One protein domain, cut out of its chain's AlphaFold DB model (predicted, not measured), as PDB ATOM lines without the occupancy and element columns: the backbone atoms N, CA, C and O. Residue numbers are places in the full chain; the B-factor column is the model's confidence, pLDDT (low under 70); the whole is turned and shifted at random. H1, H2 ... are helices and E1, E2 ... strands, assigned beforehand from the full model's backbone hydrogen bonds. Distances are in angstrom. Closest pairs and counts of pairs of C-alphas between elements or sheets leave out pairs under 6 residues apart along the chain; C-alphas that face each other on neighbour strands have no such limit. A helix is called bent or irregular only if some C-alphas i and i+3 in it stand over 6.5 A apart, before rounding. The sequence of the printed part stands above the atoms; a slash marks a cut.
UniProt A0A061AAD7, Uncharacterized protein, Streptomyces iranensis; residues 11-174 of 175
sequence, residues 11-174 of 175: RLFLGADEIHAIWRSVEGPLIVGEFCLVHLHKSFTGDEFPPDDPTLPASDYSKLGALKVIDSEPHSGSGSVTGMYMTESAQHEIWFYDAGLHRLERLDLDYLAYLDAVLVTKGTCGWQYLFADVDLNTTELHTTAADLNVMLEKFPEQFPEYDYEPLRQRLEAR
ATOM      1  N   ARG A  11      17.463 -16.162  14.389       56.41
ATOM      2  CA  ARG A  11      18.874 -15.718  14.375       56.41
ATOM      3  C   ARG A  11      19.731 -16.532  13.400       56.41
ATOM      4  O   ARG A  11      20.790 -16.066  13.002       56.41
ATOM      5  N   LEU A  12      19.284 -17.734  13.028       60.19
ATOM      6  CA  LEU A  12      19.978 -18.642  12.107       60.19
ATOM      7  C   LEU A  12      19.663 -18.355  10.634       60.19
ATOM      8  O   LEU A  12      20.366 -18.845   9.751       60.19
ATOM      9  N   PHE A  13      18.595 -17.607  10.355       64.44
ATOM     10  CA  PHE A  13      18.138 -17.375   8.993       64.44
ATOM     11  C   PHE A  13      18.748 -16.097   8.412       64.44
ATOM     12  O   PHE A  13      18.257 -14.988   8.634       64.44
ATOM     13  N   LEU A  14      19.814 -16.253   7.624       69.62
ATOM     14  CA  LEU A  14      20.286 -15.173   6.762       69.62
ATOM     15  C   LEU A  14      19.287 -15.029   5.602       69.62
ATOM     16  O   LEU A  14      19.100 -15.941   4.808       69.62
ATOM     17  N   GLY A  15      18.616 -13.882   5.493       72.25
ATOM     18  CA  GLY A  15      17.667 -13.646   4.394       72.25
ATOM     19  C   GLY A  15      18.321 -13.579   3.004       72.25
ATOM     20  O   GLY A  15      17.620 -13.619   1.996       72.25
ATOM     21  N   ALA A  16      19.648 -13.452   2.961       81.38
ATOM     22  CA  ALA A  16      20.470 -13.451   1.760       81.38
ATOM     23  C   ALA A  16      21.333 -14.718   1.710       81.38
ATOM     24  O   ALA A  16      21.693 -15.258   2.755       81.38
ATOM     25  N   ASP A  17      21.709 -15.143   0.500       85.12
ATOM     26  CA  ASP A  17      22.626 -16.274   0.304       85.12
ATOM     27  C   ASP A  17      24.000 -16.024   0.943       85.12
ATOM     28  O   ASP A  17      24.662 -16.976   1.355       85.12
ATOM     29  N   GLU A  18      24.412 -14.756   1.028       89.12
ATOM     30  CA  GLU A  18      25.675 -14.313   1.616       89.12
ATOM     31  C   GLU A  18      25.516 -12.947   2.303       89.12
ATOM     32  O   GLU A  18      24.780 -12.074   1.826       89.12
ATOM     33  N   ILE A  19      26.250 -12.740   3.398       90.56
ATOM     34  CA  ILE A  19      26.496 -11.430   4.007       90.56
ATOM     35  C   ILE A  19      28.000 -11.203   4.051       90.56
ATOM     36  O   ILE A  19      28.717 -11.881   4.779       90.56
ATOM     37  N   HIS A  20      28.455 -10.201   3.307       92.00
ATOM     38  CA  HIS A  20      29.867  -9.890   3.171       92.00
ATOM     39  C   HIS A  20      30.154  -8.464   3.634       92.00
ATOM     40  O   HIS A  20      29.471  -7.514   3.232       92.00
ATOM     41  N   ALA A  21      31.183  -8.313   4.461       92.56
ATOM     42  CA  ALA A  21      31.728  -7.027   4.847       92.56
ATOM     43  C   ALA A  21      33.255  -7.069   4.827       92.56
ATOM     44  O   ALA A  21      33.870  -8.004   5.328       92.56
ATOM     45  N   ILE A  22      33.846  -5.997   4.304       93.31
ATOM     46  CA  ILE A  22      35.274  -5.707   4.386       93.31
ATOM     47  C   ILE A  22      35.440  -4.273   4.865       93.31
ATOM     48  O   ILE A  22      34.777  -3.352   4.373       93.31
ATOM     49  N   TRP A  23      36.314  -4.068   5.838       93.81
ATOM     50  CA  TRP A  23      36.540  -2.753   6.414       93.81
ATOM     51  C   TRP A  23      37.963  -2.618   6.948       93.81
ATOM     52  O   TRP A  23      38.683  -3.589   7.174       93.81
ATOM     53  N   ARG A  24      38.379  -1.369   7.136       94.12
ATOM     54  CA  ARG A  24      39.630  -1.022   7.807       94.12
ATOM     55  C   ARG A  24      39.442   0.235   8.639       94.12
ATOM     56  O   ARG A  24      38.628   1.088   8.274       94.12
ATOM     57  N   SER A  25      40.205   0.372   9.716       93.50
ATOM     58  CA  SER A  25      40.264   1.616  10.476       93.50
ATOM     59  C   SER A  25      40.735   2.774   9.585       93.50
ATOM     60  O   SER A  25      41.549   2.610   8.672       93.50
ATOM     61  N   VAL A  26      40.171   3.958   9.827       92.56
ATOM     62  CA  VAL A  26      40.536   5.199   9.120       92.56
ATOM     63  C   VAL A  26      41.485   6.077   9.937       92.56
ATOM     64  O   VAL A  26      42.238   6.859   9.365       92.56
ATOM     65  N   GLU A  27      41.477   5.919  11.260       87.44
ATOM     66  CA  GLU A  27      42.303   6.651  12.217       87.44
ATOM     67  C   GLU A  27      42.839   5.687  13.286       87.44
ATOM     68  O   GLU A  27      42.186   4.697  13.623       87.44
ATOM     69  N   GLY A  28      44.016   5.997  13.838       87.06
ATOM     70  CA  GLY A  28      44.676   5.157  14.840       87.06
ATOM     71  C   GLY A  28      45.478   3.998  14.230       87.06
ATOM     72  O   GLY A  28      45.906   4.092  13.076       87.06
ATOM     73  N   PRO A  29      45.758   2.932  15.005       91.25
ATOM     74  CA  PRO A  29      46.426   1.751  14.471       91.25
ATOM     75  C   PRO A  29      45.575   1.097  13.375       91.25
ATOM     76  O   PRO A  29      44.342   1.174  13.391       91.25
ATOM     77  N   LEU A  30      46.243   0.466  12.409       92.00
ATOM     78  CA  LEU A  30      45.561  -0.268  11.351       92.00
ATOM     79  C   LEU A  30      44.879  -1.494  11.961       92.00
ATOM     80  O   LEU A  30      45.548  -2.360  12.508       92.00
ATOM     81  N   ILE A  31      43.558  -1.556  11.840       93.62
ATOM     82  CA  ILE A  31      42.753  -2.740  12.136       93.62
ATOM     83  C   ILE A  31      41.978  -3.033  10.864       93.62
ATOM     84  O   ILE A  31      41.368  -2.127  10.291       93.62
ATOM     85  N   VAL A  32      42.027  -4.274  10.407       92.75
ATOM     86  CA  VAL A  32      41.290  -4.743   9.234       92.75
ATOM     87  C   VAL A  32      40.330  -5.822   9.697       92.75
ATOM     88  O   VAL A  32      40.654  -6.595  10.600       92.75
ATOM     89  N   GLY A  33      39.148  -5.856   9.096       92.81
ATOM     90  CA  GLY A  33      38.237  -6.970   9.262       92.81
ATOM     91  C   GLY A  33      37.573  -7.350   7.953       92.81
ATOM     92  O   GLY A  33      37.298  -6.503   7.097       92.81
ATOM     93  N   GLU A  34      37.332  -8.642   7.818       93.31
ATOM     94  CA  GLU A  34      36.643  -9.253   6.699       93.31
ATOM     95  C   GLU A  34      35.850 -10.457   7.202       93.31
ATOM     96  O   GLU A  34      36.314 -11.207   8.057       93.31
ATOM     97  N   PHE A  35      34.641 -10.619   6.683       93.44
ATOM     98  CA  PHE A  35      33.886 -11.861   6.786       93.44
ATOM     99  C   PHE A  35      32.906 -11.944   5.621       93.44
ATOM    100  O   PHE A  35      32.319 -10.935   5.219       93.44
ATOM    101  N   CYS A  36      32.688 -13.145   5.111       93.12
ATOM    102  CA  CYS A  36      31.702 -13.474   4.097       93.12
ATOM    103  C   CYS A  36      30.889 -14.677   4.580       93.12
ATOM    104  O   CYS A  36      31.168 -15.825   4.233       93.12
ATOM    105  N   LEU A  37      29.873 -14.396   5.398       92.62
ATOM    106  CA  LEU A  37      28.990 -15.412   5.955       92.62
ATOM    107  C   LEU A  37      28.088 -15.978   4.863       92.62
ATOM    108  O   LEU A  37      27.330 -15.237   4.234       92.62
ATOM    109  N   VAL A  38      28.122 -17.294   4.690       89.62
ATOM    110  CA  VAL A  38      27.323 -18.024   3.703       89.62
ATOM    111  C   VAL A  38      26.094 -18.627   4.379       89.62
ATOM    112  O   VAL A  38      26.159 -19.171   5.485       89.62
ATOM    113  N   HIS A  39      24.939 -18.540   3.720       85.81
ATOM    114  CA  HIS A  39      23.714 -19.162   4.209       85.81
ATOM    115  C   HIS A  39      23.866 -20.687   4.277       85.81
ATOM    116  O   HIS A  39      24.203 -21.328   3.281       85.81
ATOM    117  N   LEU A  40      23.502 -21.293   5.413       86.31
ATOM    118  CA  LEU A  40      23.690 -22.727   5.669       86.31
ATOM    119  C   LEU A  40      23.155 -23.639   4.558       86.31
ATOM    120  O   LEU A  40      23.818 -24.599   4.183       86.31
ATOM    121  N   HIS A  41      21.974 -23.352   3.997       83.19
ATOM    122  CA  HIS A  41      21.455 -24.142   2.871       83.19
ATOM    123  C   HIS A  41      22.456 -24.175   1.711       83.19
ATOM    124  O   HIS A  41      22.742 -25.248   1.192       83.19
ATOM    125  N   LYS A  42      23.035 -23.024   1.348       84.81
ATOM    126  CA  LYS A  42      24.046 -22.936   0.295       84.81
ATOM    127  C   LYS A  42      25.319 -23.685   0.695       84.81
ATOM    128  O   LYS A  42      25.788 -24.482  -0.107       84.81
ATOM    129  N   SER A  43      25.794 -23.544   1.931       86.00
ATOM    130  CA  SER A  43      26.948 -24.300   2.447       86.00
ATOM    131  C   SER A  43      26.752 -25.822   2.387       86.00
ATOM    132  O   SER A  43      27.696 -26.573   2.147       86.00
ATOM    133  N   PHE A  44      25.526 -26.309   2.610       84.19
ATOM    134  CA  PHE A  44      25.224 -27.744   2.639       84.19
ATOM    135  C   PHE A  44      24.904 -28.344   1.270       84.19
ATOM    136  O   PHE A  44      25.221 -29.515   1.048       84.19
ATOM    137  N   THR A  45      24.265 -27.584   0.379       82.12
ATOM    138  CA  THR A  45      23.821 -28.071  -0.939       82.12
ATOM    139  C   THR A  45      24.695 -27.603  -2.095       82.12
ATOM    140  O   THR A  45      24.506 -28.076  -3.210       82.12
ATOM    141  N   GLY A  46      25.559 -26.617  -1.865       67.75
ATOM    142  CA  GLY A  46      26.375 -25.992  -2.895       67.75
ATOM    143  C   GLY A  46      27.555 -26.857  -3.322       67.75
ATOM    144  O   GLY A  46      28.114 -27.612  -2.529       67.75
ATOM    145  N   ASP A  47      27.956 -26.678  -4.579       60.97
ATOM    146  CA  ASP A  47      29.182 -27.233  -5.164       60.97
ATOM    147  C   ASP A  47      30.407 -26.356  -4.824       60.97
ATOM    148  O   ASP A  47      31.258 -26.098  -5.676       60.97
ATOM    149  N   GLU A  48      30.478 -25.815  -3.603       65.56
ATOM    150  CA  GLU A  48      31.665 -25.074  -3.180       65.56
ATOM    151  C   GLU A  48      32.853 -26.031  -3.103       65.56
ATOM    152  O   GLU A  48      32.792 -27.080  -2.455       65.56
ATOM    153  N   PHE A  49      33.929 -25.678  -3.805       66.69
ATOM    154  CA  PHE A  49      35.170 -26.428  -3.741       66.69
ATOM    155  C   PHE A  49      35.837 -26.098  -2.405       66.69
ATOM    156  O   PHE A  49      36.221 -24.940  -2.211       66.69
ATOM    157  N   PRO A  50      35.958 -27.066  -1.478       71.38
ATOM    158  CA  PRO A  50      36.686 -26.823  -0.245       71.38
ATOM    159  C   PRO A  50      38.134 -26.447  -0.590       71.38
ATOM    160  O   PRO A  50      38.639 -26.872  -1.639       71.38
ATOM    161  N   PRO A  51      38.815 -25.670   0.267       81.69
ATOM    162  CA  PRO A  51      40.227 -25.392   0.066       81.69
ATOM    163  C   PRO A  51      41.019 -26.696  -0.071       81.69
ATOM    164  O   PRO A  51      40.735 -27.687   0.602       81.69
ATOM    165  N   ASP A  52      42.009 -26.689  -0.958       87.44
ATOM    166  CA  ASP A  52      42.877 -27.833  -1.220       87.44
ATOM    167  C   ASP A  52      44.285 -27.512  -0.728       87.44
ATOM    168  O   ASP A  52      44.971 -26.658  -1.289       87.44
ATOM    169  N   ASP A  53      44.703 -28.191   0.339       92.69
ATOM    170  CA  ASP A  53      46.021 -28.007   0.934       92.69
ATOM    171  C   ASP A  53      46.693 -29.351   1.238       92.69
ATOM    172  O   ASP A  53      46.589 -29.875   2.353       92.69
ATOM    173  N   PRO A  54      47.415 -29.932   0.265       91.12
ATOM    174  CA  PRO A  54      48.082 -31.217   0.446       91.12
ATOM    175  C   PRO A  54      49.289 -31.148   1.397       91.12
ATOM    176  O   PRO A  54      49.929 -32.175   1.628       91.12
ATOM    177  N   THR A  55      49.641 -29.965   1.916       94.56
ATOM    178  CA  THR A  55      50.715 -29.813   2.910       94.56
ATOM    179  C   THR A  55      50.249 -30.140   4.329       94.56
ATOM    180  O   THR A  55      51.081 -30.459   5.182       94.56
ATOM    181  N   LEU A  56      48.932 -30.142   4.568       95.38
ATOM    182  CA  LEU A  56      48.344 -30.538   5.844       95.38
ATOM    183  C   LEU A  56      48.596 -32.023   6.164       95.38
ATOM    184  O   LEU A  56      48.677 -32.868   5.263       95.38
ATOM    185  N   PRO A  57      48.627 -32.395   7.457       95.12
ATOM    186  CA  PRO A  57      48.539 -33.792   7.865       95.12
ATOM    187  C   PRO A  57      47.323 -34.481   7.226       95.12
ATOM    188  O   PRO A  57      46.251 -33.893   7.124       95.12
ATOM    189  N   ALA A  58      47.447 -35.758   6.850       93.56
ATOM    190  CA  ALA A  58      46.399 -36.469   6.101       93.56
ATOM    191  C   ALA A  58      45.010 -36.448   6.779       93.56
ATOM    192  O   ALA A  58      43.982 -36.411   6.098       93.56
ATOM    193  N   SER A  59      44.970 -36.464   8.115       92.62
ATOM    194  CA  SER A  59      43.736 -36.357   8.903       92.62
ATOM    195  C   SER A  59      43.083 -34.978   8.829       92.62
ATOM    196  O   SER A  59      41.861 -34.871   8.933       92.62
ATOM    197  N   ASP A  60      43.879 -33.929   8.668       95.06
ATOM    198  CA  ASP A  60      43.404 -32.551   8.570       95.06
ATOM    199  C   ASP A  60      43.057 -32.211   7.134       95.06
ATOM    200  O   ASP A  60      41.987 -31.669   6.901       95.06
ATOM    201  N   TYR A  61      43.842 -32.683   6.169       94.25
ATOM    202  CA  TYR A  61      43.493 -32.620   4.754       94.25
ATOM    203  C   TYR A  61      42.128 -33.261   4.460       94.25
ATOM    204  O   TYR A  61      41.248 -32.647   3.859       94.25
ATOM    205  N   SER A  62      41.906 -34.482   4.964       92.06
ATOM    206  CA  SER A  62      40.617 -35.175   4.798       92.06
ATOM    207  C   SER A  62      39.460 -34.414   5.452       92.06
ATOM    208  O   SER A  62      38.328 -34.478   4.979       92.06
ATOM    209  N   LYS A  63      39.739 -33.703   6.549       93.31
ATOM    210  CA  LYS A  63      38.747 -32.926   7.290       93.31
ATOM    211  C   LYS A  63      38.428 -31.610   6.590       93.31
ATOM    212  O   LYS A  63      37.253 -31.295   6.448       93.31
ATOM    213  N   LEU A  64      39.445 -30.906   6.093       93.94
ATOM    214  CA  LEU A  64      39.323 -29.700   5.277       93.94
ATOM    215  C   LEU A  64      38.417 -29.952   4.067       93.94
ATOM    216  O   LEU A  64      37.444 -29.231   3.867       93.94
ATOM    217  N   GLY A  65      38.654 -31.049   3.340       91.94
ATOM    218  CA  GLY A  65      37.827 -31.457   2.200       91.94
ATOM    219  C   GLY A  65      36.378 -31.836   2.548       91.94
ATOM    220  O   GLY A  65      35.538 -31.939   1.658       91.94
ATOM    221  N   ALA A  66      36.069 -32.052   3.828       91.56
ATOM    222  CA  ALA A  66      34.731 -32.387   4.312       91.56
ATOM    223  C   ALA A  66      33.992 -31.193   4.945       91.56
ATOM    224  O   ALA A  66      32.816 -31.332   5.300       91.56
ATOM    225  N   LEU A  67      34.653 -30.039   5.099       92.50
ATOM    226  CA  LEU A  67      34.045 -28.854   5.694       92.50
ATOM    227  C   LEU A  67      32.912 -28.302   4.830       92.50
ATOM    228  O   LEU A  67      32.978 -28.249   3.604       92.50
ATOM    229  N   LYS A  68      31.867 -27.839   5.510       92.69
ATOM    230  CA  LYS A  68      30.799 -27.022   4.938       92.69
ATOM    231  C   LYS A  68      31.137 -25.576   5.243       92.69
ATOM    232  O   LYS A  68      30.979 -25.154   6.385       92.69
ATOM    233  N   VAL A  69      31.694 -24.865   4.267       92.12
ATOM    234  CA  VAL A  69      32.181 -23.492   4.450       92.12
ATOM    235  C   VAL A  69      31.013 -22.586   4.835       92.12
ATOM    236  O   VAL A  69      29.972 -22.584   4.182       92.12
ATOM    237  N   ILE A  70      31.170 -21.868   5.942       92.50
ATOM    238  CA  ILE A  70      30.166 -20.945   6.492       92.50
ATOM    239  C   ILE A  70      30.664 -19.502   6.517       92.50
ATOM    240  O   ILE A  70      29.847 -18.592   6.614       92.50
ATOM    241  N   ASP A  71      31.979 -19.306   6.442       93.00
ATOM    242  CA  ASP A  71      32.629 -18.007   6.348       93.00
ATOM    243  C   ASP A  71      33.913 -18.133   5.524       93.00
ATOM    244  O   ASP A  71      34.606 -19.154   5.580       93.00
ATOM    245  N   SER A  72      34.247 -17.092   4.778       89.12
ATOM    246  CA  SER A  72      35.477 -17.006   3.997       89.12
ATOM    247  C   SER A  72      35.995 -15.574   3.946       89.12
ATOM    248  O   SER A  72      35.242 -14.615   4.108       89.12
ATOM    249  N   GLU A  73      37.286 -15.437   3.652       82.56
ATOM    250  CA  GLU A  73      37.962 -14.149   3.469       82.56
ATOM    251  C   GLU A  73      38.412 -13.966   1.996       82.56
ATOM    252  O   GLU A  73      39.603 -14.057   1.672       82.56
ATOM    253  N   PRO A  74      37.475 -13.781   1.042       67.00
ATOM    254  CA  PRO A  74      37.781 -13.835  -0.388       67.00
ATOM    255  C   PRO A  74      38.594 -12.646  -0.932       67.00
ATOM    256  O   PRO A  74      39.192 -12.776  -2.003       67.00
ATOM    257  N   HIS A  75      38.623 -11.487  -0.261       62.12
ATOM    258  CA  HIS A  75      39.215 -10.246  -0.784       62.12
ATOM    259  C   HIS A  75      40.510  -9.817  -0.096       62.12
ATOM    260  O   HIS A  75      41.346  -9.197  -0.760       62.12
ATOM    261  N   SER A  76      40.733 -10.146   1.178       61.88
ATOM    262  CA  SER A  76      42.056  -9.980   1.806       61.88
ATOM    263  C   SER A  76      43.118 -10.853   1.140       61.88
ATOM    264  O   SER A  76      44.310 -10.576   1.272       61.88
ATOM    265  N   GLY A  77      42.695 -11.878   0.391       61.78
ATOM    266  CA  GLY A  77      43.589 -12.824  -0.261       61.78
ATOM    267  C   GLY A  77      44.272 -13.759   0.734       61.78
ATOM    268  O   GLY A  77      45.249 -14.403   0.356       61.78
ATOM    269  N   SER A  78      43.776 -13.834   1.979       71.25
ATOM    270  CA  SER A  78      44.268 -14.783   2.979       71.25
ATOM    271  C   SER A  78      43.986 -16.220   2.553       71.25
ATOM    272  O   SER A  78      44.778 -17.101   2.855       71.25
ATOM    273  N   GLY A  79      42.887 -16.456   1.820       80.25
ATOM    274  CA  GLY A  79      42.426 -17.798   1.455       80.25
ATOM    275  C   GLY A  79      41.870 -18.585   2.644       80.25
ATOM    276  O   GLY A  79      41.517 -19.755   2.491       80.25
ATOM    277  N   SER A  80      41.785 -17.948   3.814       90.75
ATOM    278  CA  SER A  80      41.301 -18.554   5.042       90.75
ATOM    279  C   SER A  80      39.788 -18.734   4.996       90.75
ATOM    280  O   SER A  80      39.046 -17.900   4.463       90.75
ATOM    281  N   VAL A  81      39.317 -19.840   5.567       93.94
ATOM    282  CA  VAL A  81      37.886 -20.154   5.646       93.94
ATOM    283  C   VAL A  81      37.540 -20.695   7.019       93.94
ATOM    284  O   VAL A  81      38.346 -21.363   7.667       93.94
ATOM    285  N   THR A  82      36.304 -20.469   7.447       95.56
ATOM    286  CA  THR A  82      35.717 -21.225   8.550       95.56
ATOM    287  C   THR A  82      34.625 -22.131   8.010       95.56
ATOM    288  O   THR A  82      33.766 -21.716   7.230       95.56
ATOM    289  N   GLY A  83      34.644 -23.388   8.436       94.44
ATOM    290  CA  GLY A  83      33.671 -24.385   8.028       94.44
ATOM    291  C   GLY A  83      33.105 -25.174   9.194       94.44
ATOM    292  O   GLY A  83      33.718 -25.319  10.251       94.44
ATOM    293  N   MET A  84      31.918 -25.722   8.969       93.69
ATOM    294  CA  MET A  84      31.284 -26.683   9.852       93.69
ATOM    295  C   MET A  84      31.681 -28.101   9.440       93.69
ATOM    296  O   MET A  84      31.490 -28.506   8.290       93.69
ATOM    297  N   TYR A  85      32.209 -28.872  10.385       92.88
ATOM    298  CA  TYR A  85      32.452 -30.297  10.229       92.88
ATOM    299  C   TYR A  85      31.279 -31.089  10.814       92.88
ATOM    300  O   TYR A  85      30.975 -31.023  12.011       92.88
ATOM    301  N   MET A  86      30.603 -31.844   9.950       88.75
ATOM    302  CA  MET A  86      29.413 -32.608  10.314       88.75
ATOM    303  C   MET A  86      29.812 -33.895  11.034       88.75
ATOM    304  O   MET A  86      30.264 -34.857  10.415       88.75
ATOM    305  N   THR A  87      29.629 -33.915  12.351       83.31
ATOM    306  CA  THR A  87      29.795 -35.125  13.162       83.31
ATOM    307  C   THR A  87      28.506 -35.955  13.179       83.31
ATOM    308  O   THR A  87      27.422 -35.454  12.881       83.31
ATOM    309  N   GLU A  88      28.601 -37.235  13.560       77.19
ATOM    310  CA  GLU A  88      27.416 -38.083  13.801       77.19
ATOM    311  C   GLU A  88      26.590 -37.618  15.016       77.19
ATOM    312  O   GLU A  88      25.458 -38.062  15.222       77.19
ATOM    313  N   SER A  89      27.153 -36.728  15.834       73.94
ATOM    314  CA  SER A  89      26.465 -36.107  16.957       73.94
ATOM    315  C   SER A  89      25.686 -34.865  16.508       73.94
ATOM    316  O   SER A  89      25.974 -34.265  15.475       73.94
ATOM    317  N   ALA A  90      24.727 -34.424  17.323       68.56
ATOM    318  CA  ALA A  90      24.037 -33.152  17.095       68.56
ATOM    319  C   ALA A  90      24.932 -31.916  17.338       68.56
ATOM    320  O   ALA A  90      24.501 -30.794  17.092       68.56
ATOM    321  N   GLN A  91      26.154 -32.109  17.848       75.25
ATOM    322  CA  GLN A  91      27.137 -31.055  18.072       75.25
ATOM    323  C   GLN A  91      28.147 -31.078  16.927       75.25
ATOM    324  O   GLN A  91      29.143 -31.804  16.945       75.25
ATOM    325  N   HIS A  92      27.838 -30.323  15.881       88.25
ATOM    326  CA  HIS A  92      28.763 -30.117  14.775       88.25
ATOM    327  C   HIS A  92      29.914 -29.218  15.225       88.25
ATOM    328  O   HIS A  92      29.731 -28.315  16.042       88.25
ATOM    329  N   GLU A  93      31.105 -29.497  14.713       95.19
ATOM    330  CA  GLU A  93      32.314 -28.776  15.098       95.19
ATOM    331  C   GLU A  93      32.550 -27.613  14.137       95.19
ATOM    332  O   GLU A  93      32.297 -27.737  12.937       95.19
ATOM    333  N   ILE A  94      33.074 -26.504  14.648       96.38
ATOM    334  CA  ILE A  94      33.513 -25.376  13.828       96.38
ATOM    335  C   ILE A  94      35.034 -25.436  13.705       96.38
ATOM    336  O   ILE A  94      35.739 -25.618  14.698       96.38
ATOM    337  N   TRP A  95      35.536 -25.299  12.484       97.56
ATOM    338  CA  TRP A  95      36.955 -25.390  12.165       97.56
ATOM    339  C   TRP A  95      37.389 -24.198  11.322       97.56
ATOM    340  O   TRP A  95      36.704 -23.831  10.368       97.56
ATOM    341  N   PHE A  96      38.534 -23.622  11.665       97.19
ATOM    342  CA  PHE A  96      39.175 -22.532  10.944       97.19
ATOM    343  C   PHE A  96      40.393 -23.060  10.191       97.19
ATOM    344  O   PHE A  96      41.289 -23.655  10.790       97.19
ATOM    345  N   TYR A  97      40.414 -22.854   8.882       96.38
ATOM    346  CA  TYR A  97      41.568 -23.105   8.036       96.38
ATOM    347  C   TYR A  97      42.269 -21.781   7.745       96.38
ATOM    348  O   TYR A  97      41.674 -20.892   7.135       96.38
ATOM    349  N   ASP A  98      43.526 -21.679   8.167       94.38
ATOM    350  CA  ASP A  98      44.425 -20.577   7.845       94.38
ATOM    351  C   ASP A  98      45.345 -21.013   6.705       94.38
ATOM    352  O   ASP A  98      46.259 -21.824   6.899       94.38
ATOM    353  N   ALA A  99      45.093 -20.487   5.507       92.19
ATOM    354  CA  ALA A  99      45.876 -20.851   4.332       92.19
ATOM    355  C   ALA A  99      47.273 -20.213   4.333       92.19
ATOM    356  O   ALA A  99      48.187 -20.742   3.703       92.19
ATOM    357  N   GLY A 100      47.466 -19.103   5.055       90.25
ATOM    358  CA  GLY A 100      48.764 -18.444   5.187       90.25
ATOM    359  C   GLY A 100      49.731 -19.228   6.072       90.25
ATOM    360  O   GLY A 100      50.934 -19.243   5.808       90.25
ATOM    361  N   LEU A 101      49.209 -19.900   7.101       92.81
ATOM    362  CA  LEU A 101      49.994 -20.737   8.012       92.81
ATOM    363  C   LEU A 101      49.910 -22.238   7.711       92.81
ATOM    364  O   LEU A 101      50.629 -23.006   8.345       92.81
ATOM    365  N   HIS A 102      49.081 -22.659   6.750       93.50
ATOM    366  CA  HIS A 102      48.812 -24.069   6.446       93.50
ATOM    367  C   HIS A 102      48.336 -24.843   7.682       93.50
ATOM    368  O   HIS A 102      48.887 -25.887   8.045       93.50
ATOM    369  N   ARG A 103      47.325 -24.304   8.374       94.75
ATOM    370  CA  ARG A 103      46.815 -24.854   9.640       94.75
ATOM    371  C   ARG A 103      45.308 -25.018   9.619       94.75
ATOM    372  O   ARG A 103      44.593 -24.206   9.044       94.75
ATOM    373  N   LEU A 104      44.839 -26.066  10.287       97.19
ATOM    374  CA  LEU A 104      43.424 -26.343  10.485       97.19
ATOM    375  C   LEU A 104      43.151 -26.493  11.983       97.19
ATOM    376  O   LEU A 104      43.557 -27.476  12.595       97.19
ATOM    377  N   GLU A 105      42.447 -25.526  12.560       97.62
ATOM    378  CA  GLU A 105      42.227 -25.418  13.999       97.62
ATOM    379  C   GLU A 105      40.751 -25.597  14.350       97.62
ATOM    380  O   GLU A 105      39.868 -24.988  13.741       97.62
ATOM    381  N   ARG A 106      40.462 -26.421  15.362       97.62
ATOM    382  CA  ARG A 106      39.101 -26.550  15.895       97.62
ATOM    383  C   ARG A 106      38.798 -25.353  16.787       97.62
ATOM    384  O   ARG A 106      39.580 -25.041  17.683       97.62
ATOM    385  N   LEU A 107      37.640 -24.737  16.591       98.31
ATOM    386  CA  LEU A 107      37.173 -23.637  17.424       98.31
ATOM    387  C   LEU A 107      36.307 -24.158  18.574       98.31
ATOM    388  O   LEU A 107      35.457 -25.035  18.401       98.31
ATOM    389  N   ASP A 108      36.498 -23.581  19.755       97.19
ATOM    390  CA  ASP A 108      35.642 -23.744  20.932       97.19
ATOM    391  C   ASP A 108      34.354 -22.913  20.787       97.19
ATOM    392  O   ASP A 108      34.087 -21.985  21.552       97.19
ATOM    393  N   LEU A 109      33.600 -23.200  19.724       95.81
ATOM    394  CA  LEU A 109      32.379 -22.511  19.322       95.81
ATOM    395  C   LEU A 109      31.402 -23.504  18.685       95.81
ATOM    396  O   LEU A 109      31.803 -24.380  17.918       95.81
ATOM    397  N   ASP A 110      30.112 -23.322  18.960       93.00
ATOM    398  CA  ASP A 110      29.057 -23.801  18.069       93.00
ATOM    399  C   ASP A 110      28.722 -22.726  17.019       93.00
ATOM    400  O   ASP A 110      29.276 -21.625  17.026       93.00
ATOM    401  N   TYR A 111      27.818 -23.034  16.088       90.88
ATOM    402  CA  TYR A 111      27.473 -22.105  15.011       90.88
ATOM    403  C   TYR A 111      26.841 -20.793  15.504       90.88
ATOM    404  O   TYR A 111      27.116 -19.734  14.948       90.88
ATOM    405  N   LEU A 112      26.017 -20.830  16.556       90.56
ATOM    406  CA  LEU A 112      25.396 -19.616  17.093       90.56
ATOM    407  C   LEU A 112      26.440 -18.729  17.770       90.56
ATOM    408  O   LEU A 112      26.493 -17.528  17.509       90.56
ATOM    409  N   ALA A 113      27.299 -19.337  18.587       93.94
ATOM    410  CA  ALA A 113      28.409 -18.657  19.230       93.94
ATOM    411  C   ALA A 113      29.396 -18.093  18.196       93.94
ATOM    412  O   ALA A 113      29.948 -17.019  18.410       93.94
ATOM    413  N   TYR A 114      29.581 -18.771  17.059       95.25
ATOM    414  CA  TYR A 114      30.379 -18.271  15.944       95.25
ATOM    415  C   TYR A 114      29.800 -16.988  15.339       95.25
ATOM    416  O   TYR A 114      30.526 -16.007  15.184       95.25
ATOM    417  N   LEU A 115      28.493 -16.957  15.059       93.44
ATOM    418  CA  LEU A 115      27.830 -15.754  14.547       93.44
ATOM    419  C   LEU A 115      27.917 -14.590  15.542       93.44
ATOM    420  O   LEU A 115      28.239 -13.468  15.150       93.44
ATOM    421  N   ASP A 116      27.677 -14.850  16.830       93.94
ATOM    422  CA  ASP A 116      27.820 -13.832  17.875       93.94
ATOM    423  C   ASP A 116      29.284 -13.341  17.968       93.94
ATOM    424  O   ASP A 116      29.522 -12.138  18.082       93.94
ATOM    425  N   ALA A 117      30.271 -14.233  17.833       96.81
ATOM    426  CA  ALA A 117      31.685 -13.868  17.853       96.81
ATOM    427  C   ALA A 117      32.080 -12.980  16.662       96.81
ATOM    428  O   ALA A 117      32.682 -11.933  16.897       96.81
ATOM    429  N   VAL A 118      31.676 -13.313  15.428       95.50
ATOM    430  CA  VAL A 118      31.892 -12.459  14.237       95.50
ATOM    431  C   VAL A 118      31.332 -11.057  14.467       95.50
ATOM    432  O   VAL A 118      31.967 -10.062  14.115       95.50
ATOM    433  N   LEU A 119      30.158 -10.945  15.097       93.75
ATOM    434  CA  LEU A 119      29.557  -9.650  15.404       93.75
ATOM    435  C   LEU A 119      30.326  -8.881  16.480       93.75
ATOM    436  O   LEU A 119      30.442  -7.668  16.352       93.75
ATOM    437  N   VAL A 120      30.853  -9.522  17.522       97.00
ATOM    438  CA  VAL A 120      31.634  -8.832  18.570       97.00
ATOM    439  C   VAL A 120      32.995  -8.381  18.033       97.00
ATOM    440  O   VAL A 120      33.420  -7.249  18.285       97.00
ATOM    441  N   THR A 121      33.661  -9.244  17.264       97.12
ATOM    442  CA  THR A 121      35.006  -9.019  16.711       97.12
ATOM    443  C   THR A 121      34.983  -8.270  15.386       97.12
ATOM    444  O   THR A 121      36.037  -7.914  14.871       97.12
ATOM    445  N   LYS A 122      33.798  -8.037  14.812       95.56
ATOM    446  CA  LYS A 122      33.602  -7.410  13.496       95.56
ATOM    447  C   LYS A 122      34.389  -8.110  12.379       95.56
ATOM    448  O   LYS A 122      34.727  -7.473  11.385       95.56
ATOM    449  N   GLY A 123      34.710  -9.394  12.540       94.50
ATOM    450  CA  GLY A 123      35.579 -10.128  11.619       94.50
ATOM    451  C   GLY A 123      37.019  -9.606  11.565       94.50
ATOM    452  O   GLY A 123      37.649  -9.701  10.519       94.50
ATOM    453  N   THR A 124      37.553  -9.005  12.637       95.19
ATOM    454  CA  THR A 124      38.968  -8.586  12.685       95.19
ATOM    455  C   THR A 124      39.897  -9.754  12.371       95.19
ATOM    456  O   THR A 124      39.775 -10.797  13.000       95.19
ATOM    457  N   CYS A 125      40.839  -9.582  11.441       91.25
ATOM    458  CA  CYS A 125      41.703 -10.669  10.970       91.25
ATOM    459  C   CYS A 125      42.298 -11.498  12.127       91.25
ATOM    460  O   CYS A 125      42.854 -10.952  13.082       91.25
ATOM    461  N   GLY A 126      42.167 -12.825  12.044       93.50
ATOM    462  CA  GLY A 126      42.712 -13.761  13.030       93.50
ATOM    463  C   GLY A 126      41.935 -13.864  14.348       93.50
ATOM    464  O   GLY A 126      42.386 -14.558  15.262       93.50
ATOM    465  N   TRP A 127      40.763 -13.231  14.479       97.25
ATOM    466  CA  TRP A 127      39.914 -13.341  15.673       97.25
ATOM    467  C   TRP A 127      39.563 -14.789  16.044       97.25
ATOM    468  O   TRP A 127      39.372 -15.093  17.223       97.25
ATOM    469  N   GLN A 128      39.522 -15.691  15.061       98.00
ATOM    470  CA  GLN A 128      39.248 -17.116  15.226       98.00
ATOM    471  C   GLN A 128      40.240 -17.771  16.203       98.00
ATOM    472  O   GLN A 128      39.857 -18.646  16.982       98.00
ATOM    473  N   TYR A 129      41.488 -17.293  16.258       97.88
ATOM    474  CA  TYR A 129      42.502 -17.816  17.172       97.88
ATOM    475  C   TYR A 129      42.195 -17.571  18.657       97.88
ATOM    476  O   TYR A 129      42.674 -18.326  19.501       97.88
ATOM    477  N   LEU A 130      41.320 -16.614  19.000       98.31
ATOM    478  CA  LEU A 130      40.799 -16.463  20.369       98.31
ATOM    479  C   LEU A 130      39.961 -17.673  20.818       98.31
ATOM    480  O   LEU A 130      39.711 -17.862  22.010       98.31
ATOM    481  N   PHE A 131      39.508 -18.498  19.876       98.50
ATOM    482  CA  PHE A 131      38.675 -19.670  20.125       98.50
ATOM    483  C   PHE A 131      39.370 -20.989  19.781       98.50
ATOM    484  O   PHE A 131      38.844 -22.041  20.130       98.50
ATOM    485  N   ALA A 132      40.552 -20.952  19.169       97.94
ATOM    486  CA  ALA A 132      41.378 -22.132  18.928       97.94
ATOM    487  C   ALA A 132      42.214 -22.501  20.168       97.94
ATOM    488  O   ALA A 132      42.451 -21.656  21.034       97.94
ATOM    489  N   ASP A 133      42.657 -23.752  20.271       96.81
ATOM    490  CA  ASP A 133      43.592 -24.211  21.312       96.81
ATOM    491  C   ASP A 133      45.039 -24.071  20.810       96.81
ATOM    492  O   ASP A 133      45.663 -25.034  20.367       96.81
ATOM    493  N   VAL A 134      45.535 -22.830  20.783       96.81
ATOM    494  CA  VAL A 134      46.847 -22.472  20.223       96.81
ATOM    495  C   VAL A 134      47.635 -21.565  21.164       96.81
ATOM    496  O   VAL A 134      47.056 -20.810  21.943       96.81
ATOM    497  N   ASP A 135      48.962 -21.600  21.035       96.88
ATOM    498  CA  ASP A 135      49.879 -20.654  21.678       96.88
ATOM    499  C   ASP A 135      50.135 -19.447  20.754       96.88
ATOM    500  O   ASP A 135      50.781 -19.564  19.703       96.88
ATOM    501  N   LEU A 136      49.624 -18.281  21.151       96.56
ATOM    502  CA  LEU A 136      49.754 -17.020  20.419       96.56
ATOM    503  C   LEU A 136      51.130 -16.351  20.597       96.56
ATOM    504  O   LEU A 136      51.430 -15.408  19.865       96.56
ATOM    505  N   ASN A 137      51.998 -16.843  21.490       94.88
ATOM    506  CA  ASN A 137      53.380 -16.351  21.614       94.88
ATOM    507  C   ASN A 137      54.336 -16.924  20.570       94.88
ATOM    508  O   ASN A 137      55.504 -16.527  20.500       94.88
ATOM    509  N   THR A 138      53.880 -17.890  19.779       95.25
ATOM    510  CA  THR A 138      54.689 -18.449  18.703       95.25
ATOM    511  C   THR A 138      55.054 -17.367  17.685       95.25
ATOM    512  O   THR A 138      54.281 -16.454  17.397       95.25
ATOM    513  N   THR A 139      56.252 -17.465  17.102       93.75
ATOM    514  CA  THR A 139      56.746 -16.484  16.116       93.75
ATOM    515  C   THR A 139      55.779 -16.298  14.941       93.75
ATOM    516  O   THR A 139      55.638 -15.189  14.427       93.75
ATOM    517  N   GLU A 140      55.109 -17.380  14.539       94.06
ATOM    518  CA  GLU A 140      54.126 -17.425  13.450       94.06
ATOM    519  C   GLU A 140      52.876 -16.588  13.753       94.06
ATOM    520  O   GLU A 140      52.349 -15.943  12.852       94.06
ATOM    521  N   LEU A 141      52.442 -16.543  15.018       95.25
ATOM    522  CA  LEU A 141      51.208 -15.878  15.448       95.25
ATOM    523  C   LEU A 141      51.449 -14.531  16.144       95.25
ATOM    524  O   LEU A 141      50.490 -13.872  16.538       95.25
ATOM    525  N   HIS A 142      52.700 -14.068  16.258       93.50
ATOM    526  CA  HIS A 142      53.012 -12.833  16.989       93.50
ATOM    527  C   HIS A 142      52.291 -11.595  16.421       93.50
ATOM    528  O   HIS A 142      51.877 -10.719  17.180       93.50
ATOM    529  N   THR A 143      52.150 -11.501  15.091       92.06
ATOM    530  CA  THR A 143      51.455 -10.377  14.442       92.06
ATOM    531  C   THR A 143      49.964 -10.450  14.738       92.06
ATOM    532  O   THR A 143      49.388  -9.467  15.188       92.06
ATOM    533  N   THR A 144      49.375 -11.639  14.617       94.06
ATOM    534  CA  THR A 144      47.988 -11.900  15.003       94.06
ATOM    535  C   THR A 144      47.734 -11.521  16.461       94.06
ATOM    536  O   THR A 144      46.792 -10.796  16.758       94.06
ATOM    537  N   ALA A 145      48.603 -11.933  17.386       96.38
ATOM    538  CA  ALA A 145      48.489 -11.581  18.798       96.38
ATOM    539  C   ALA A 145      48.546 -10.060  19.032       96.38
ATOM    540  O   ALA A 145      47.796  -9.528  19.856       96.38
ATOM    541  N   ALA A 146      49.411  -9.343  18.308       94.88
ATOM    542  CA  ALA A 146      49.494  -7.886  18.376       94.88
ATOM    543  C   ALA A 146      48.213  -7.215  17.851       94.88
ATOM    544  O   ALA A 146      47.681  -6.320  18.512       94.88
ATOM    545  N   ASP A 147      47.677  -7.681  16.724       94.06
ATOM    546  CA  ASP A 147      46.453  -7.145  16.124       94.06
ATOM    547  C   ASP A 147      45.228  -7.390  17.023       94.06
ATOM    548  O   ASP A 147      44.408  -6.489  17.227       94.06
ATOM    549  N   LEU A 148      45.138  -8.568  17.650       97.31
ATOM    550  CA  LEU A 148      44.086  -8.893  18.618       97.31
ATOM    551  C   LEU A 148      44.160  -8.018  19.874       97.31
ATOM    552  O   LEU A 148      43.125  -7.552  20.353       97.31
ATOM    553  N   ASN A 149      45.366  -7.746  20.383       97.38
ATOM    554  CA  ASN A 149      45.563  -6.809  21.491       97.38
ATOM    555  C   ASN A 149      45.064  -5.405  21.128       97.38
ATOM    556  O   ASN A 149      44.312  -4.797  21.890       97.38
ATOM    557  N   VAL A 150      45.444  -4.904  19.949       96.50
ATOM    558  CA  VAL A 150      45.019  -3.586  19.462       96.50
ATOM    559  C   VAL A 150      43.496  -3.515  19.328       96.50
ATOM    560  O   VAL A 150      42.884  -2.544  19.778       96.50
ATOM    561  N   MET A 151      42.870  -4.542  18.754       96.94
ATOM    562  CA  MET A 151      41.414  -4.630  18.643       96.94
ATOM    563  C   MET A 151      40.746  -4.573  20.022       96.94
ATOM    564  O   MET A 151      39.877  -3.729  20.241       96.94
ATOM    565  N   LEU A 152      41.203  -5.382  20.981       97.69
ATOM    566  CA  LEU A 152      40.626  -5.440  22.330       97.69
ATOM    567  C   LEU A 152      40.911  -4.199  23.185       97.69
ATOM    568  O   LEU A 152      40.207  -3.958  24.172       97.69
ATOM    569  N   GLU A 153      41.908  -3.396  22.817       96.94
ATOM    570  CA  GLU A 153      42.142  -2.072  23.390       96.94
ATOM    571  C   GLU A 153      41.144  -1.040  22.840       96.94
ATOM    572  O   GLU A 153      40.582  -0.268  23.615       96.94
ATOM    573  N   LYS A 154      40.909  -1.019  21.519       96.12
ATOM    574  CA  LYS A 154      40.149   0.051  20.844       96.12
ATOM    575  C   LYS A 154      38.650  -0.188  20.756       96.12
ATOM    576  O   LYS A 154      37.870   0.757  20.864       96.12
ATOM    577  N   PHE A 155      38.229  -1.429  20.557       96.88
ATOM    578  CA  PHE A 155      36.822  -1.746  20.341       96.88
ATOM    579  C   PHE A 155      35.901  -1.388  21.512       96.88
ATOM    580  O   PHE A 155      34.816  -0.891  21.227       96.88
ATOM    581  N   PRO A 156      36.296  -1.517  22.794       97.25
ATOM    582  CA  PRO A 156      35.441  -1.088  23.902       97.25
ATOM    583  C   PRO A 156      35.046   0.397  23.854       97.25
ATOM    584  O   PRO A 156      33.982   0.763  24.343       97.25
ATOM    585  N   GLU A 157      35.884   1.260  23.270       95.56
ATOM    586  CA  GLU A 157      35.568   2.684  23.097       95.56
ATOM    587  C   GLU A 157      34.658   2.933  21.883       95.56
ATOM    588  O   GLU A 157      33.819   3.833  21.910       95.56
ATOM    589  N   GLN A 158      34.825   2.147  20.815       94.31
ATOM    590  CA  GLN A 158      34.118   2.319  19.539       94.31
ATOM    591  C   GLN A 158      32.755   1.616  19.499       94.31
ATOM    592  O   GLN A 158      31.828   2.112  18.860       94.31
ATOM    593  N   PHE A 159      32.640   0.482  20.186       95.69
ATOM    594  CA  PHE A 159      31.464  -0.384  20.242       95.69
ATOM    595  C   PHE A 159      31.144  -0.739  21.706       95.69
ATOM    596  O   PHE A 159      31.214  -1.908  22.101       95.69
ATOM    597  N   PRO A 160      30.833   0.265  22.549       97.06
ATOM    598  CA  PRO A 160      30.678   0.091  23.995       97.06
ATOM    599  C   PRO A 160      29.494  -0.801  24.397       97.06
ATOM    600  O   PRO A 160      29.342  -1.132  25.571       97.06
ATOM    601  N   GLU A 161      28.623  -1.166  23.457       96.56
ATOM    602  CA  GLU A 161      27.497  -2.064  23.686       96.56
ATOM    603  C   GLU A 161      27.892  -3.543  23.853       96.56
ATOM    604  O   GLU A 161      27.066  -4.327  24.322       96.56
ATOM    605  N   TYR A 162      29.121  -3.931  23.493       96.38
ATOM    606  CA  TYR A 162      29.616  -5.304  23.637       96.38
ATOM    607  C   TYR A 162      30.521  -5.467  24.861       96.38
ATOM    608  O   TYR A 162      31.319  -4.590  25.196       96.38
ATOM    609  N   ASP A 163      30.432  -6.635  25.500       96.50
ATOM    610  CA  ASP A 163      31.372  -7.045  26.540       96.50
ATOM    611  C   ASP A 163      32.593  -7.734  25.914       96.50
ATOM    612  O   ASP A 163      32.491  -8.817  25.333       96.50
ATOM    613  N   TYR A 164      33.754  -7.091  26.035       98.00
ATOM    614  CA  TYR A 164      35.030  -7.586  25.514       98.00
ATOM    615  C   TYR A 164      35.844  -8.374  26.547       98.00
ATOM    616  O   TYR A 164      36.873  -8.954  26.192       98.00
ATOM    617  N   GLU A 165      35.415  -8.425  27.810       97.94
ATOM    618  CA  GLU A 165      36.151  -9.100  28.880       97.94
ATOM    619  C   GLU A 165      36.364 -10.604  28.610       97.94
ATOM    620  O   GLU A 165      37.499 -11.071  28.746       97.94
ATOM    621  N   PRO A 166      35.372 -11.374  28.111       97.88
ATOM    622  CA  PRO A 166      35.598 -12.776  27.755       97.88
ATOM    623  C   PRO A 166      36.663 -12.968  26.664       97.88
ATOM    624  O   PRO A 166      37.412 -13.944  26.689       97.88
ATOM    625  N   LEU A 167      36.755 -12.038  25.705       98.31
ATOM    626  CA  LEU A 167      37.765 -12.094  24.645       98.31
ATOM    627  C   LEU A 167      39.159 -11.744  25.174       98.31
ATOM    628  O   LEU A 167      40.134 -12.372  24.764       98.31
ATOM    629  N   ARG A 168      39.259 -10.802  26.121       98.38
ATOM    630  CA  ARG A 168      40.519 -10.487  26.814       98.38
ATOM    631  C   ARG A 168      41.042 -11.679  27.601       98.38
ATOM    632  O   ARG A 168      42.211 -12.017  27.462       98.38
ATOM    633  N   GLN A 169      40.173 -12.368  28.337       98.25
ATOM    634  CA  GLN A 169      40.538 -13.588  29.064       98.25
ATOM    635  C   GLN A 169      40.991 -14.701  28.117       98.25
ATOM    636  O   GLN A 169      41.957 -15.407  28.395       98.25
ATOM    637  N   ARG A 170      40.317 -14.853  26.969       98.19
ATOM    638  CA  ARG A 170      40.724 -15.812  25.935       98.19
ATOM    639  C   ARG A 170      42.084 -15.475  25.333       98.19
ATOM    640  O   ARG A 170      42.850 -16.409  25.099       98.19
ATOM    641  N   LEU A 171      42.372 -14.195  25.095       98.00
ATOM    642  CA  LEU A 171      43.682 -13.748  24.632       98.00
ATOM    643  C   LEU A 171      44.756 -14.036  25.688       98.00
ATOM    644  O   LEU A 171      45.744 -14.681  25.367       98.00
ATOM    645  N   GLU A 172      44.538 -13.637  26.943       97.75
ATOM    646  CA  GLU A 172      45.485 -13.859  28.047       97.75
ATOM    647  C   GLU A 172      45.789 -15.345  28.266       97.75
ATOM    648  O   GLU A 172      46.941 -15.706  28.455       97.75
ATOM    649  N   ALA A 173      44.787 -16.224  28.177       97.19
ATOM    650  CA  ALA A 173      44.977 -17.666  28.339       97.19
ATOM    651  C   ALA A 173      45.800 -18.332  27.215       97.19
ATOM    652  O   ALA A 173      46.128 -19.513  27.329       97.19
ATOM    653  N   ARG A 174      46.066 -17.611  26.119       95.88
ATOM    654  CA  ARG A 174      46.814 -18.078  24.938       95.88
ATOM    655  C   ARG A 174      48.151 -17.351  24.760       95.88
ATOM    656  O   ARG A 174      48.901 -17.712  23.853       95.88
TER     657      ARG A 174
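Overview. This is residues 11 to 174 of the 175 residues of an uncharacterized protein of Streptomyces iranensis (UniProt A0A061AAD7). One twisted sheet of six antiparallel strands makes a wall; H3 covers one of its faces, H4 sits near the middle of the whole beside H3's last residues, and beyond H4 the helical hairpin H5 and H6 packs away from the sheet. H2 lies at the opposite face by E5 and E6, and H1 sits beside the strands, next to E3. The printed part has 164 residues with six named helices and six named strands, in the order E1 E2 H1 H2 E3 E4 E5 E6 H3 H4 H5 H6. The sheet's order is E1 - E2 - E3 - E4 - E5 - E6, and the class is mixed, helices and strands. The whole is compact, with a radius of gyration of the C-alphas of 15.5 A and spans of 41 by 38 by 30 A.

Along the chain. Find C-alpha 18 at (25.675, -14.313, 1.616); there E1 begins and runs 20.2 A to residue 24. E2, residues 32 to 38, comes back over 20.1 A. Then come H1, residues 40 to 45, and H2, residues 58 to 64. Next read E3, residues 68 to 72, E4, residues 81 to 85, E5, residues 93 to 98 and 16.3 A long, and E6, residues 103 to 107. H3, residues 111 to 121, spans 15.2 A from C-alpha 111 at (27.473, -22.105, 15.011). H4 is residues 127 to 130. H5, residues 142 to 158, is 24.4 A long and irregular, but only just: C-alphas 153 and 156 are 6.8 A apart. H6, residues 165 to 172, ends at (45.485, -13.859, 28.047).

Arrangement. Start with the hairpin E1 and E2, where N 21 and O 35 are 3.0 A apart, within hydrogen-bond range. So are N 38 and O 70 of E2 and E3, at 2.9 A. E3 E4 E5 E6 form a meander, each strand the antiparallel neighbour of the one before, with N 84 and O 68 at 2.8 A, N 83 and O 95 at 2.9 A, and N 105 and O 96 at 2.8 A. H1 is at the sheet's level, with the closest C-alphas of H1 and E3, Ser 43 and Lys 68, 5.3 A apart. H2 and H3 are on opposite faces, at heights of 8.4 A and 8.5 A over the sheet. H3 is over E4 and runs along the strands, at 15 degrees to E4 on the local plane. H4 is on the sheet, over none of its strands, and only just touches H6, with 3 pairs of C-alphas within 8 A; the closest are Leu 130 and Arg 170, 5.6 A. H5 touches H6 with residues 145 to 152 alone, at a shallow tilt of 18 degrees, opposite ways; the closest C-alphas are Leu 152 and Arg 168, 6.8 A. Neither H5 nor H6 is on the sheet. In H1, H2, H3 and H6 every O i to N i+4 pair is within hydrogen-bond range, in H5 11 of 13, and H4 is too short for such a pair.

Size, cuts and confidence. The two C-alphas farthest apart, of Glu 27 and Glu 88, are 47.2 A apart. The printed part has no cut. The long links are H1 to H2 and H4 to H5. Look for pLDDT under 70 at residues 11 to 14, 46 to 49, 74 to 77 and 90; the mean of the printed part is 90.5.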